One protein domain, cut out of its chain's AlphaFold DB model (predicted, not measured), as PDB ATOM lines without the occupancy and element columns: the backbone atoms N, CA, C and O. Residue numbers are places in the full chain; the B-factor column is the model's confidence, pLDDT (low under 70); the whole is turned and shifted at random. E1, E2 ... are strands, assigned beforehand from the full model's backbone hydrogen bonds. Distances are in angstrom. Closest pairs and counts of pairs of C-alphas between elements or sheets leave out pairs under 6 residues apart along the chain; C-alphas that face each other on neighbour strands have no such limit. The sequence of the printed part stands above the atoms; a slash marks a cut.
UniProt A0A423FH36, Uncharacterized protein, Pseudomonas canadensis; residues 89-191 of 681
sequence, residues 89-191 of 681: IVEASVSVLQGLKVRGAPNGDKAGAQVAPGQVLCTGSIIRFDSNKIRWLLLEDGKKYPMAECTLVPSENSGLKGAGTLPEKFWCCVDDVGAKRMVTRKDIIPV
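AT A GLANCE: This is residues 89 to 191 of the 681 residues of an uncharacterized protein of Pseudomonas canadensis (UniProt A0A423FH36). With little regular structure, a strongly twisted, branched antiparallel sheet has long, bent E4 joining the slab of E2, E1 and E6 to E3 and E5. Unnamed residues 120 to 121 pair with 100 to 101 and 160 to 161. The 103 printed residues, with 37 in six named strands, E1 to E6 in chain order, are all strand in class, compact, with radius of gyration of the C-alphas 12.5 A and spans of 34 by 33 by 28 A.

IN THESE COORDINATES: E4, residues 144 to 153, 25.9 A, bends by 57 degrees at residue 149. E1, 89 to 94, begins at C-alpha (-44.568, -36.823, 28.987). E2 is 126 to 130, E3 135 to 138, E5 170 to 173. E6, 183 to 190, 19.0 A, ends at C-alpha (-43.101, -31.774, 24.511).

HOW THE PARTS SIT: In the meander E3 E4 E5, successive antiparallel neighbours, hydrogen-bond range holds N 145 and O 137, 2.9 A, and N 150 and O 170, 2.7 A. E2 and E3 lie on one side of E4, E5 on the other; N 151 and O 128 are 2.9 A apart. E1 has E2 on one side, N 90 and O 129 2.8 A, and E6 on the other, N 93 and O 184 2.8 A.

THE WHOLE: The printed part has no cut. Links E1 to E2 and E4 to E5 are long. Residues 157, 178 and 179 have pLDDT under 70.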
ATOM      1  N   ILE A  89     -44.486 -35.412  28.635       88.06
ATOM      2  CA  ILE A  89     -44.568 -36.823  28.987       88.06
ATOM      3  C   ILE A  89     -43.186 -37.449  28.835       88.06
ATOM      4  O   ILE A  89     -42.570 -37.392  27.771       88.06
ATOM      5  N   VAL A  90     -42.712 -38.039  29.926       88.31
ATOM      6  CA  VAL A  90     -41.413 -38.693  30.027       88.31
ATOM      7  C   VAL A  90     -41.612 -40.191  30.129       88.31
ATOM      8  O   VAL A  90     -42.341 -40.657  31.007       88.31
ATOM      9  N   GLU A  91     -40.897 -40.942  29.297       91.62
ATOM     10  CA  GLU A  91     -40.646 -42.362  29.535       91.62
ATOM     11  C   GLU A  91     -39.252 -42.543  30.124       91.62
ATOM     12  O   GLU A  91     -38.266 -42.023  29.600       91.62
ATOM     13  N   ALA A  92     -39.145 -43.272  31.231       91.12
ATOM     14  CA  ALA A  92     -37.873 -43.494  31.903       91.12
ATOM     15  C   ALA A  92     -37.691 -44.954  32.313       91.12
ATOM     16  O   ALA A  92     -38.610 -45.609  32.798       91.12
ATOM     17  N   SER A  93     -36.469 -45.450  32.150       92.75
ATOM     18  CA  SER A  93     -36.063 -46.771  32.618       92.75
ATOM     19  C   SER A  93     -35.579 -46.705  34.059       92.75
ATOM     20  O   SER A  93     -34.687 -45.917  34.389       92.75
ATOM     21  N   VAL A  94     -36.074 -47.603  34.904       93.94
ATOM     22  CA  VAL A  94     -35.532 -47.813  36.250       93.94
ATOM     23  C   VAL A  94     -34.055 -48.194  36.150       93.94
ATOM     24  O   VAL A  94     -33.694 -49.125  35.430       93.94
ATOM     25  N   SER A  95     -33.199 -47.452  36.851       90.75
ATOM     26  CA  SER A  95     -31.732 -47.569  36.758       90.75
ATOM     27  C   SER A  95     -31.081 -48.137  38.019       90.75
ATOM     28  O   SER A  95     -29.926 -48.560  37.993       90.75
ATOM     29  N   VAL A  96     -31.809 -48.171  39.134       90.88
ATOM     30  CA  VAL A  96     -31.307 -48.683  40.412       90.88
ATOM     31  C   VAL A  96     -31.283 -50.202  40.455       90.88
ATOM     32  O   VAL A  96     -32.325 -50.842  40.391       90.88
ATOM     33  N   LEU A  97     -30.096 -50.777  40.684       86.12
ATOM     34  CA  LEU A  97     -29.881 -52.230  40.753       86.12
ATOM     35  C   LEU A  97     -30.729 -52.943  41.819       86.12
ATOM     36  O   LEU A  97     -31.039 -54.121  41.672       86.12
ATOM     37  N   GLN A  98     -31.089 -52.245  42.897       86.69
ATOM     38  CA  GLN A  98     -31.912 -52.790  43.984       86.69
ATOM     39  C   GLN A  98     -33.422 -52.717  43.690       86.69
ATOM     40  O   GLN A  98     -34.222 -53.189  44.499       86.69
ATOM     41  N   GLY A  99     -33.806 -52.156  42.542       88.81
ATOM     42  CA  GLY A  99     -35.181 -51.857  42.175       88.81
ATOM     43  C   GLY A  99     -35.691 -50.537  42.762       88.81
ATOM     44  O   GLY A  99     -35.182 -50.028  43.764       88.81
ATOM     45  N   LEU A 100     -36.698 -49.958  42.110       94.38
ATOM     46  CA  LEU A 100     -37.281 -48.669  42.479       94.38
ATOM     47  C   LEU A 100     -38.524 -48.861  43.347       94.38
ATOM     48  O   LEU A 100     -39.473 -49.530  42.946       94.38
ATOM     49  N   LYS A 101     -38.538 -48.259  44.539       94.19
ATOM     50  CA  LYS A 101     -39.679 -48.347  45.459       94.19
ATOM     51  C   LYS A 101     -40.927 -47.688  44.871       94.19
ATOM     52  O   LYS A 101     -40.882 -46.531  44.452       94.19
ATOM     53  N   VAL A 102     -42.036 -48.413  44.947       93.94
ATOM     54  CA  VAL A 102     -43.376 -47.960  44.560       93.94
ATOM     55  C   VAL A 102     -44.101 -47.431  45.792       93.94
ATOM     56  O   VAL A 102     -44.134 -48.093  46.832       93.94
ATOM     57  N   ARG A 103     -44.670 -46.231  45.701       94.25
ATOM     58  CA  ARG A 103     -45.312 -45.525  46.816       94.25
ATOM     59  C   ARG A 103     -46.734 -45.098  46.472       94.25
ATOM     60  O   ARG A 103     -47.083 -44.942  45.305       94.25
ATOM     61  N   GLY A 104     -47.547 -44.913  47.507       94.19
ATOM     62  CA  GLY A 104     -48.856 -44.274  47.390       94.19
ATOM     63  C   GLY A 104     -48.751 -42.764  47.157       94.19
ATOM     64  O   GLY A 104     -47.658 -42.192  47.141       94.19
ATOM     65  N   ALA A 105     -49.907 -42.117  47.011       94.88
ATOM     66  CA  ALA A 105     -49.995 -40.671  46.839       94.88
ATOM     67  C   ALA A 105     -49.341 -39.902  48.009       94.88
ATOM     68  O   ALA A 105     -49.363 -40.367  49.155       94.88
ATOM     69  N   PRO A 106     -48.744 -38.731  47.741       95.62
ATOM     70  CA  PRO A 106     -48.098 -37.923  48.763       95.62
ATOM     71  C   PRO A 106     -49.103 -37.247  49.695       95.62
ATOM     72  O   PRO A 106     -50.231 -36.950  49.304       95.62
ATOM     73  N   ASN A 107     -48.662 -36.940  50.916       93.19
ATOM     74  CA  ASN A 107     -49.440 -36.186  51.897       93.19
ATOM     75  C   ASN A 107     -48.686 -34.905  52.281       93.19
ATOM     76  O   ASN A 107     -47.639 -34.961  52.933       93.19
ATOM     77  N   GLY A 108     -49.199 -33.752  51.843       92.12
ATOM     78  CA  GLY A 108     -48.492 -32.474  51.954       92.12
ATOM     79  C   GLY A 108     -47.128 -32.542  51.262       92.12
ATOM     80  O   GLY A 108     -47.051 -32.890  50.082       92.12
ATOM     81  N   ASP A 109     -46.061 -32.252  52.008       91.62
ATOM     82  CA  ASP A 109     -44.669 -32.262  51.532       91.62
ATOM     83  C   ASP A 109     -43.950 -33.609  51.713       91.62
ATOM     84  O   ASP A 109     -42.765 -33.729  51.388       91.62
ATOM     85  N   LYS A 110     -44.634 -34.630  52.244       94.88
ATOM     86  CA  LYS A 110     -44.071 -35.969  52.463       94.88
ATOM     87  C   LYS A 110     -44.508 -36.915  51.353       94.88
ATOM     88  O   LYS A 110     -45.666 -36.900  50.932       94.88
ATOM     89  N   ALA A 111     -43.594 -37.766  50.893       93.94
ATOM     90  CA  ALA A 111     -43.968 -38.833  49.971       93.94
ATOM     91  C   ALA A 111     -44.890 -39.851  50.656       93.94
ATOM     92  O   ALA A 111     -44.849 -40.025  51.876       93.94
ATOM     93  N   GLY A 112     -45.699 -40.548  49.860       92.50
ATOM     94  CA  GLY A 112     -46.547 -41.620  50.365       92.50
ATOM     95  C   GLY A 112     -45.745 -42.811  50.899       92.50
ATOM     96  O   GLY A 112     -44.572 -43.027  50.559       92.50
ATOM     97  N   ALA A 113     -46.411 -43.617  51.724       91.56
ATOM     98  CA  ALA A 113     -45.870 -44.888  52.189       91.56
ATOM     99  C   ALA A 113     -45.596 -45.831  51.005       91.56
ATOM    100  O   ALA A 113     -46.237 -45.737  49.954       91.56
ATOM    101  N   GLN A 114     -44.637 -46.742  51.173       91.44
ATOM    102  CA  GLN A 114     -44.398 -47.803  50.197       91.44
ATOM    103  C   GLN A 114     -45.645 -48.694  50.093       91.44
ATOM    104  O   GLN A 114     -46.203 -49.072  51.120       91.44
ATOM    105  N   VAL A 115     -46.082 -49.004  48.867       89.44
ATOM    106  CA  VAL A 115     -47.365 -49.691  48.611       89.44
ATOM    107  C   VAL A 115     -47.410 -51.075  49.261       89.44
ATOM    108  O   VAL A 115     -48.407 -51.424  49.886       89.44
ATOM    109  N   ALA A 116     -46.322 -51.840  49.172       86.31
ATOM    110  CA  ALA A 116     -46.172 -53.098  49.892       86.31
ATOM    111  C   ALA A 116     -44.719 -53.322  50.362       86.31
ATOM    112  O   ALA A 116     -43.773 -52.844  49.718       86.31
ATOM    113  N   PRO A 117     -44.503 -54.053  51.474       83.50
ATOM    114  CA  PRO A 117     -43.164 -54.357  51.974       83.50
ATOM    115  C   PRO A 117     -42.310 -55.083  50.931       83.50
ATOM    116  O   PRO A 117     -42.717 -56.094  50.365       83.50
ATOM    117  N   GLY A 118     -41.108 -54.564  50.667       82.44
ATOM    118  CA  GLY A 118     -40.179 -55.155  49.697       82.44
ATOM    119  C   GLY A 118     -40.612 -55.038  48.230       82.44
ATOM    120  O   GLY A 118     -39.894 -55.536  47.365       82.44
ATOM    121  N   GLN A 119     -41.738 -54.372  47.946       88.81
ATOM    122  CA  GLN A 119     -42.242 -54.175  46.591       88.81
ATOM    123  C   GLN A 119     -41.431 -53.098  45.859       88.81
ATOM    124  O   GLN A 119     -41.391 -51.938  46.287       88.81
ATOM    125  N   VAL A 120     -40.784 -53.482  44.761       93.44
ATOM    126  CA  VAL A 120     -39.956 -52.604  43.924       93.44
ATOM    127  C   VAL A 120     -40.136 -52.927  42.443       93.44
ATOM    128  O   VAL A 120     -40.298 -54.087  42.068       93.44
ATOM    129  N   LEU A 121     -40.057 -51.910  41.588       94.06
ATOM    130  CA  LEU A 121     -39.925 -52.094  40.146       94.06
ATOM    131  C   LEU A 121     -38.514 -52.574  39.815       94.06
ATOM    132  O   LEU A 121     -37.531 -51.994  40.279       94.06
ATOM    133  N   CYS A 122     -38.417 -53.620  39.004       92.62
ATOM    134  CA  CYS A 122     -37.155 -54.178  38.542       92.62
ATOM    135  C   CYS A 122     -36.382 -53.161  37.697       92.62
ATOM    136  O   CYS A 122     -36.972 -52.395  36.930       92.62
ATOM    137  N   THR A 123     -35.052 -53.197  37.794       92.00
ATOM    138  CA  THR A 123     -34.148 -52.484  36.884       92.00
ATOM    139  C   THR A 123     -34.523 -52.772  35.432       92.00
ATOM    140  O   THR A 123     -34.746 -53.925  35.081       92.00
ATOM    141  N   GLY A 124     -34.587 -51.736  34.597       90.25
ATOM    142  CA  GLY A 124     -35.010 -51.855  33.198       90.25
ATOM    143  C   GLY A 124     -36.511 -51.662  32.958       90.25
ATOM    144  O   GLY A 124     -36.891 -51.406  31.816       90.25
ATOM    145  N   SER A 125     -37.352 -51.710  34.001       93.50
ATOM    146  CA  SER A 125     -38.787 -51.408  33.867       93.50
ATOM    147  C   SER A 125     -38.984 -49.981  33.366       93.50
ATOM    148  O   SER A 125     -38.280 -49.071  33.813       93.50
ATOM    149  N   ILE A 126     -39.945 -49.782  32.465       93.31
ATOM    150  CA  ILE A 126     -40.236 -48.466  31.894       93.31
ATOM    151  C   ILE A 126     -41.438 -47.869  32.615       93.31
ATOM    152  O   ILE A 126     -42.499 -48.485  32.695       93.31
ATOM    153  N   ILE A 127     -41.268 -46.658  33.133       94.31
ATOM    154  CA  ILE A 127     -42.341 -45.863  33.722       94.31
ATOM    155  C   ILE A 127     -42.610 -44.631  32.872       94.31
ATOM    156  O   ILE A 127     -41.683 -44.062  32.291       94.31
ATOM    157  N   ARG A 128     -43.870 -44.204  32.837       94.12
ATOM    158  CA  ARG A 128     -44.304 -42.975  32.178       94.12
ATOM    159  C   ARG A 128     -44.824 -41.988  33.212       94.12
ATOM    160  O   ARG A 128     -45.613 -42.373  34.073       94.12
ATOM    161  N   PHE A 129     -44.390 -40.735  33.140       93.50
ATOM    162  CA  PHE A 129     -44.845 -39.666  34.033       93.50
ATOM    163  C   PHE A 129     -44.814 -38.300  33.351       93.50
ATOM    164  O   PHE A 129     -44.120 -38.099  32.361       93.50
ATOM    165  N   ASP A 130     -45.569 -37.353  33.897       90.38
ATOM    166  CA  ASP A 130     -45.602 -35.966  33.431       90.38
ATOM    167  C   ASP A 130     -44.565 -35.138  34.203       90.38
ATOM    168  O   ASP A 130     -44.690 -34.944  35.419       90.38
ATOM    169  N   SER A 131     -43.522 -34.658  33.518       86.19
ATOM    170  CA  SER A 131     -42.453 -33.888  34.162       86.19
ATOM    171  C   SER A 131     -42.922 -32.535  34.700       86.19
ATOM    172  O   SER A 131     -42.287 -32.005  35.615       86.19
ATOM    173  N   ASN A 132     -44.062 -32.012  34.229       82.75
ATOM    174  CA  ASN A 132     -44.681 -30.804  34.786       82.75
ATOM    175  C   ASN A 132     -45.228 -31.000  36.197       82.75
ATOM    176  O   ASN A 132     -45.399 -30.033  36.939       82.75
ATOM    177  N   LYS A 133     -45.514 -32.247  36.576       88.69
ATOM    178  CA  LYS A 133     -46.169 -32.592  37.844       88.69
ATOM    179  C   LYS A 133     -45.197 -33.148  38.883       88.69
ATOM    180  O   LYS A 133     -45.633 -33.643  39.923       88.69
ATOM    181  N   ILE A 134     -43.887 -33.060  38.628       90.56
ATOM    182  CA  ILE A 134     -42.856 -33.470  39.589       90.56
ATOM    183  C   ILE A 134     -42.940 -32.596  40.840       90.56
ATOM    184  O   ILE A 134     -42.976 -31.366  40.773       90.56
ATOM    185  N   ARG A 135     -42.902 -33.241  42.007       92.00
ATOM    186  CA  ARG A 135     -42.874 -32.584  43.317       92.00
ATOM    187  C   ARG A 135     -41.632 -33.000  44.093       92.00
ATOM    188  O   ARG A 135     -41.278 -34.173  44.124       92.00
ATOM    189  N   TRP A 136     -40.995 -32.047  44.769       91.12
ATOM    190  CA  TRP A 136     -39.863 -32.314  45.659       91.12
ATOM    191  C   TRP A 136     -40.357 -32.677  47.059       91.12
ATOM    192  O   TRP A 136     -40.702 -31.793  47.847       91.12
ATOM    193  N   LEU A 137     -40.396 -33.974  47.366       93.25
ATOM    194  CA  LEU A 137     -41.035 -34.507  48.571       93.25
ATOM    195  C   LEU A 137     -40.034 -35.153  49.527       93.25
ATOM    196  O   LEU A 137     -39.069 -35.781  49.096       93.25
ATOM    197  N   LEU A 138     -40.291 -35.015  50.827       93.38
ATOM    198  CA  LEU A 138     -39.487 -35.581  51.908       93.38
ATOM    199  C   LEU A 138     -39.675 -37.107  51.998       93.38
ATOM    200  O   LEU A 138     -40.814 -37.579  52.086       93.38
ATOM    201  N   LEU A 139     -38.569 -37.857  52.010       90.75
ATOM    202  CA  LEU A 139     -38.522 -39.300  52.291       90.75
ATOM    203  C   LEU A 139     -38.077 -39.591  53.736       90.75
ATOM    204  O   LEU A 139     -37.723 -38.689  54.494       90.75
ATOM    205  N   GLU A 140     -38.110 -40.869  54.128       86.38
ATOM    206  CA  GLU A 140     -37.833 -41.330  55.500       86.38
ATOM    207  C   GLU A 140     -36.396 -41.052  55.972       86.38
ATOM    208  O   GLU A 140     -36.134 -41.023  57.170       86.38
ATOM    209  N   ASP A 141     -35.469 -40.820  55.043       86.19
ATOM    210  CA  ASP A 141     -34.082 -40.434  55.324       86.19
ATOM    211  C   ASP A 141     -33.913 -38.935  55.640       86.19
ATOM    212  O   ASP A 141     -32.790 -38.460  55.819       86.19
ATOM    213  N   GLY A 142     -35.016 -38.179  55.680       85.62
ATOM    214  CA  GLY A 142     -35.031 -36.746  55.956       85.62
ATOM    215  C   GLY A 142     -34.623 -35.870  54.769       85.62
ATOM    216  O   GLY A 142     -34.424 -34.668  54.954       85.62
ATOM    217  N   LYS A 143     -34.499 -36.424  53.556       86.31
ATOM    218  CA  LYS A 143     -34.121 -35.670  52.348       86.31
ATOM    219  C   LYS A 143     -35.289 -35.514  51.384       86.31
ATOM    220  O   LYS A 143     -36.203 -36.336  51.348       86.31
ATOM    221  N   LYS A 144     -35.254 -34.439  50.590       87.75
ATOM    222  CA  LYS A 144     -36.216 -34.208  49.508       87.75
ATOM    223  C   LYS A 144     -35.738 -34.862  48.217       87.75
ATOM    224  O   LYS A 144     -34.581 -34.697  47.841       87.75
ATOM    225  N   TYR A 145     -36.653 -35.533  47.532       91.44
ATOM    226  CA  TYR A 145     -36.415 -36.177  46.245       91.44
ATOM    227  C   TYR A 145     -37.462 -35.735  45.219       91.44
ATOM    228  O   TYR A 145     -38.596 -35.441  45.608       91.44
ATOM    229  N   PRO A 146     -37.118 -35.692  43.920       92.88
ATOM    230  CA  PRO A 146     -38.092 -35.457  42.865       92.88
ATOM    231  C   PRO A 146     -38.981 -36.698  42.714       92.88
ATOM    232  O   PRO A 146     -38.517 -37.788  42.383       92.88
ATOM    233  N   MET A 147     -40.272 -36.532  42.978       95.81
ATOM    234  CA  MET A 147     -41.277 -37.589  42.947       95.81
ATOM    235  C   MET A 147     -42.349 -37.256  41.911       95.81
ATOM    236  O   MET A 147     -42.748 -36.096  41.795       95.81
ATOM    237  N   ALA A 148     -42.853 -38.264  41.203       96.56
ATOM    238  CA  ALA A 148     -43.946 -38.103  40.244       96.56
ATOM    239  C   ALA A 148     -44.971 -39.234  40.370       96.56
ATOM    240  O   ALA A 148     -44.631 -40.329  40.824       96.56
ATOM    241  N   GLU A 149     -46.206 -38.957  39.948       97.44
ATOM    242  CA  GLU A 149     -47.196 -39.988  39.638       97.44
ATOM    243  C   GLU A 149     -46.820 -40.650  38.308       97.44
ATOM    244  O   GLU A 149     -46.548 -39.970  37.317       97.44
ATOM    245  N   CYS A 150     -46.789 -41.975  38.302       96.81
ATOM    246  CA  CYS A 150     -46.283 -42.795  37.219       96.81
ATOM    247  C   CYS A 150     -47.277 -43.893  36.849       96.81
ATOM    248  O   CYS A 150     -48.013 -44.398  37.701       96.81
ATOM    249  N   THR A 151     -47.215 -44.315  35.590       95.75
ATOM    250  CA  THR A 151     -47.792 -45.570  35.100       95.75
ATOM    251  C   THR A 151     -46.678 -46.485  34.596       95.75
ATOM    252  O   THR A 151     -45.597 -46.020  34.221       95.75
ATOM    253  N   LEU A 152     -46.909 -47.798  34.607       93.44
ATOM    254  CA  LEU A 152     -45.979 -48.763  34.018       93.44
ATOM    255  C   LEU A 152     -46.230 -48.859  32.508       93.44
ATOM    256  O   LEU A 152     -47.368 -49.052  32.089       93.44
ATOM    257  N   VAL A 153     -45.172 -48.771  31.702       91.25
ATOM    258  CA  VAL A 153     -45.229 -49.037  30.259       91.25
ATOM    259  C   VAL A 153     -44.866 -50.507  30.032       91.25
ATOM    260  O   VAL A 153     -43.732 -50.894  30.332       91.25
ATOM    261  N   PRO A 154     -45.791 -51.343  29.522       86.06
ATOM    262  CA  PRO A 154     -45.508 -52.749  29.261       86.06
ATOM    263  C   PRO A 154     -44.306 -52.916  28.324       86.06
ATOM    264  O   PRO A 154     -44.267 -52.349  27.235       86.06
ATOM    265  N   SER A 155     -43.313 -53.695  28.746       77.56
ATOM    266  CA  SER A 155     -42.153 -54.067  27.929       77.56
ATOM    267  C   SER A 155     -41.579 -55.402  28.401       77.56
ATOM    268  O   SER A 155     -41.817 -55.802  29.540       77.56
ATOM    269  N   GLU A 156     -40.791 -56.069  27.555       72.94
ATOM    270  CA  GLU A 156     -40.197 -57.389  27.848       72.94
ATOM    271  C   GLU A 156     -39.358 -57.414  29.140       72.94
ATOM    272  O   GLU A 156     -39.243 -58.448  29.788       72.94
ATOM    273  N   ASN A 157     -38.820 -56.258  29.548       68.12
ATOM    274  CA  ASN A 157     -37.999 -56.093  30.750       68.12
ATOM    275  C   ASN A 157     -38.761 -55.477  31.941       68.12
ATOM    276  O   ASN A 157     -38.146 -55.100  32.941       68.12
ATOM    277  N   SER A 158     -40.086 -55.332  31.846       78.06
ATOM    278  CA  SER A 158     -40.905 -54.810  32.944       78.06
ATOM    279  C   SER A 158     -41.158 -55.882  33.988       78.06
ATOM    280  O   SER A 158     -41.646 -56.966  33.677       78.06
ATOM    281  N   GLY A 159     -40.862 -55.572  35.248       80.75
ATOM    282  CA  GLY A 159     -41.074 -56.513  36.338       80.75
ATOM    283  C   GLY A 159     -41.325 -55.827  37.669       80.75
ATOM    284  O   GLY A 159     -40.752 -54.783  37.972       80.75
ATOM    285  N   LEU A 160     -42.171 -56.447  38.481       89.06
ATOM    286  CA  LEU A 160     -42.367 -56.106  39.880       89.06
ATOM    287  C   LEU A 160     -41.742 -57.214  40.730       89.06
ATOM    288  O   LEU A 160     -42.032 -58.393  40.527       89.06
ATOM    289  N   LYS A 161     -40.901 -56.848  41.694       87.00
ATOM    290  CA  LYS A 161     -40.363 -57.765  42.700       87.00
ATOM    291  C   LYS A 161     -41.027 -57.485  44.043       87.00
ATOM    292  O   LYS A 161     -41.155 -56.326  44.418       87.00
ATOM    293  N   GLY A 162     -41.375 -58.538  44.780       81.75
ATOM    294  CA  GLY A 162     -42.071 -58.454  46.068       81.75
ATOM    295  C   GLY A 162     -43.544 -58.853  45.958       81.75
ATOM    296  O   GLY A 162     -44.055 -59.060  44.861       81.75
ATOM    297  N   ALA A 163     -44.212 -59.016  47.099       77.62
ATOM    298  CA  ALA A 163     -45.620 -59.407  47.139       77.62
ATOM    299  C   ALA A 163     -46.555 -58.246  46.738       77.62
ATOM    300  O   ALA A 163     -46.209 -57.075  46.898       77.62
ATOM    301  N   GLY A 164     -47.761 -58.586  46.273       80.38
ATOM    302  CA  GLY A 164     -48.817 -57.632  45.912       80.38
ATOM    303  C   GLY A 164     -48.889 -57.304  44.418       80.38
ATOM    304  O   GLY A 164     -48.033 -57.704  43.632       80.38
ATOM    305  N   THR A 165     -49.931 -56.573  44.027       85.00
ATOM    306  CA  THR A 165     -50.135 -56.078  42.659       85.00
ATOM    307  C   THR A 165     -49.645 -54.636  42.533       85.00
ATOM    308  O   THR A 165     -49.693 -53.865  43.494       85.00
ATOM    309  N   LEU A 166     -49.134 -54.270  41.355       88.81
ATOM    310  CA  LEU A 166     -48.795 -52.880  41.054       88.81
ATOM    311  C   LEU A 166     -50.098 -52.108  40.780       88.81
ATOM    312  O   LEU A 166     -50.862 -52.544  39.917       88.81
ATOM    313  N   PRO A 167     -50.371 -50.989  41.471       90.06
ATOM    314  CA  PRO A 167     -51.498 -50.128  41.126       90.06
ATOM    315  C   PRO A 167     -51.355 -49.554  39.710       90.06
ATOM    316  O   PRO A 167     -50.239 -49.352  39.240       90.06
ATOM    317  N   GLU A 168     -52.471 -49.221  39.056       91.94
ATOM    318  CA  GLU A 168     -52.456 -48.578  37.728       91.94
ATOM    319  C   GLU A 168     -51.638 -47.276  37.732       91.94
ATOM    320  O   GLU A 168     -50.851 -47.018  36.821       91.94
ATOM    321  N   LYS A 169     -51.785 -46.493  38.807       95.56
ATOM    322  CA  LYS A 169     -51.019 -45.281  39.085       95.56
ATOM    323  C   LYS A 169     -50.327 -45.385  40.430       95.56
ATOM    324  O   LYS A 169     -50.942 -45.756  41.429       95.56
ATOM    325  N   PHE A 170     -49.061 -45.003  40.473       95.44
ATOM    326  CA  PHE A 170     -48.250 -45.048  41.683       95.44
ATOM    327  C   PHE A 170     -47.222 -43.924  41.690       95.44
ATOM    328  O   PHE A 170     -46.917 -43.348  40.656       95.44
ATOM    329  N   TRP A 171     -46.654 -43.619  42.851       97.00
ATOM    330  CA  TRP A 171     -45.610 -42.608  42.981       97.00
ATOM    331  C   TRP A 171     -44.239 -43.251  43.134       97.00
ATOM    332  O   TRP A 171     -44.072 -44.230  43.864       97.00
ATOM    333  N   CYS A 172     -43.226 -42.689  42.485       96.44
ATOM    334  CA  CYS A 172     -41.844 -43.116  42.683       96.44
ATOM    335  C   CYS A 172     -40.869 -41.942  42.548       96.44
ATOM    336  O   CYS A 172     -41.244 -40.846  42.131       96.44
ATOM    337  N   CYS A 173     -39.624 -42.170  42.974       95.31
ATOM    338  CA  CYS A 173     -38.555 -41.193  42.817       95.31
ATOM    339  C   CYS A 173     -38.059 -41.221  41.371       95.31
ATOM    340  O   CYS A 173     -37.588 -42.256  40.901       95.31
ATOM    341  N   VAL A 174     -38.149 -40.079  40.695       93.25
ATOM    342  CA  VAL A 174     -37.775 -39.895  39.285       93.25
ATOM    343  C   VAL A 174     -36.466 -39.117  39.141       93.25
ATOM    344  O   VAL A 174     -36.245 -38.444  38.140       93.25
ATOM    345  N   ASP A 175     -35.598 -39.197  40.153       90.00
ATOM    346  CA  ASP A 175     -34.269 -38.589  40.109       90.00
ATOM    347  C   ASP A 175     -33.454 -39.219  38.978       90.00
ATOM    348  O   ASP A 175     -33.180 -40.420  38.982       90.00
ATOM    349  N   ASP A 176     -33.098 -38.415  37.988       83.50
ATOM    350  CA  ASP A 176     -32.405 -38.829  36.778       83.50
ATOM    351  C   ASP A 176     -30.949 -38.348  36.729       83.50
ATOM    352  O   ASP A 176     -30.259 -38.540  35.725       83.50
ATOM    353  N   VAL A 177     -30.450 -37.753  37.817       72.62
ATOM    354  CA  VAL A 177     -29.173 -37.041  37.831       72.62
ATOM    355  C   VAL A 177     -28.115 -37.734  38.697       72.62
ATOM    356  O   VAL A 177     -28.356 -38.234  39.794       72.62
ATOM    357  N   GLY A 178     -26.871 -37.727  38.210       67.00
ATOM    358  CA  GLY A 178     -25.697 -38.160  38.967       67.00
ATOM    359  C   GLY A 178     -25.521 -39.680  39.074       67.00
ATOM    360  O   GLY A 178     -26.215 -40.480  38.445       67.00
ATOM    361  N   ALA A 179     -24.532 -40.091  39.875       66.56
ATOM    362  CA  ALA A 179     -24.154 -41.500  40.041       66.56
ATOM    363  C   ALA A 179     -25.187 -42.333  40.825       66.56
ATOM    364  O   ALA A 179     -25.108 -43.557  40.830       66.56
ATOM    365  N   LYS A 180     -26.138 -41.672  41.497       79.38
ATOM    366  CA  LYS A 180     -27.205 -42.300  42.291       79.38
ATOM    367  C   LYS A 180     -28.596 -42.103  41.682       79.38
ATOM    368  O   LYS A 180     -29.582 -42.251  42.398       79.38
ATOM    369  N   ARG A 181     -28.670 -41.771  40.387       85.94
ATOM    370  CA  ARG A 181     -29.944 -41.613  39.683       85.94
ATOM    371  C   ARG A 181     -30.816 -42.861  39.829       85.94
ATOM    372  O   ARG A 181     -30.342 -43.994  39.719       85.94
ATOM    373  N   MET A 182     -32.095 -42.632  40.070       92.38
ATOM    374  CA  MET A 182     -33.134 -43.645  40.215       92.38
ATOM    375  C   MET A 182     -33.630 -44.131  38.856       92.38
ATOM    376  O   MET A 182     -33.913 -45.321  38.677       92.38
ATOM    377  N   VAL A 183     -33.686 -43.221  37.883       91.69
ATOM    378  CA  VAL A 183     -34.199 -43.479  36.537       91.69
ATOM    379  C   VAL A 183     -33.262 -42.917  35.468       91.69
ATOM    380  O   VAL A 183     -32.423 -42.064  35.737       91.69
ATOM    381  N   THR A 184     -33.397 -43.405  34.238       88.56
ATOM    382  CA  THR A 184     -32.751 -42.836  33.049       88.56
ATOM    383  C   THR A 184     -33.860 -42.519  32.055       88.56
ATOM    384  O   THR A 184     -34.577 -43.432  31.640       88.56
ATOM    385  N   ARG A 185     -34.029 -41.237  31.706       86.44
ATOM    386  CA  ARG A 185     -35.014 -40.803  30.702       86.44
ATOM    387  C   ARG A 185     -34.657 -41.398  29.338       86.44
ATOM    388  O   ARG A 185     -33.484 -41.400  28.969       86.44
ATOM    389  N   LYS A 186     -35.661 -41.927  28.644       80.12
ATOM    390  CA  LYS A 186     -35.566 -42.433  27.272       80.12
ATOM    391  C   LYS A 186     -36.031 -41.362  26.301       80.12
ATOM    392  O   LYS A 186     -35.211 -40.856  25.552       80.12
ATOM    393  N   ASP A 187     -37.288 -40.949  26.438       70.62
ATOM    394  CA  ASP A 187     -37.922 -39.964  25.569       70.62
ATOM    395  C   ASP A 187     -38.630 -38.896  26.405       70.62
ATOM    396  O   ASP A 187     -39.188 -39.182  27.472       70.62
ATOM    397  N   ILE A 188     -38.593 -37.657  25.915       73.62
ATOM    398  CA  ILE A 188     -39.449 -36.568  26.381       73.62
ATOM    399  C   ILE A 188     -40.144 -36.016  25.151       73.62
ATOM    400  O   ILE A 188     -39.484 -35.496  24.254       73.62
ATOM    401  N   ILE A 189     -41.465 -36.125  25.131       70.19
ATOM    402  CA  ILE A 189     -42.290 -35.510  24.096       70.19
ATOM    403  C   ILE A 189     -42.818 -34.205  24.700       70.19
ATOM    404  O   ILE A 189     -43.542 -34.276  25.705       70.19
ATOM    405  N   PRO A 190     -42.437 -33.025  24.164       72.50
ATOM    406  CA  PRO A 190     -43.101 -31.774  24.511       72.50
ATOM    407  C   PRO A 190     -44.611 -31.944  24.345       72.50
ATOM    408  O   PRO A 190     -45.055 -32.604  23.413       72.50
ATOM    409  N   VAL A 191     -45.400 -31.432  25.282       72.00
ATOM    410  CA  VAL A 191     -46.873 -31.523  25.201       72.00
ATOM    411  C   VAL A 191     -47.505 -30.242  24.675       72.00
ATOM    412  O   VAL A 191     -48.640 -30.270  24.211       72.00
TER     413      VAL A 191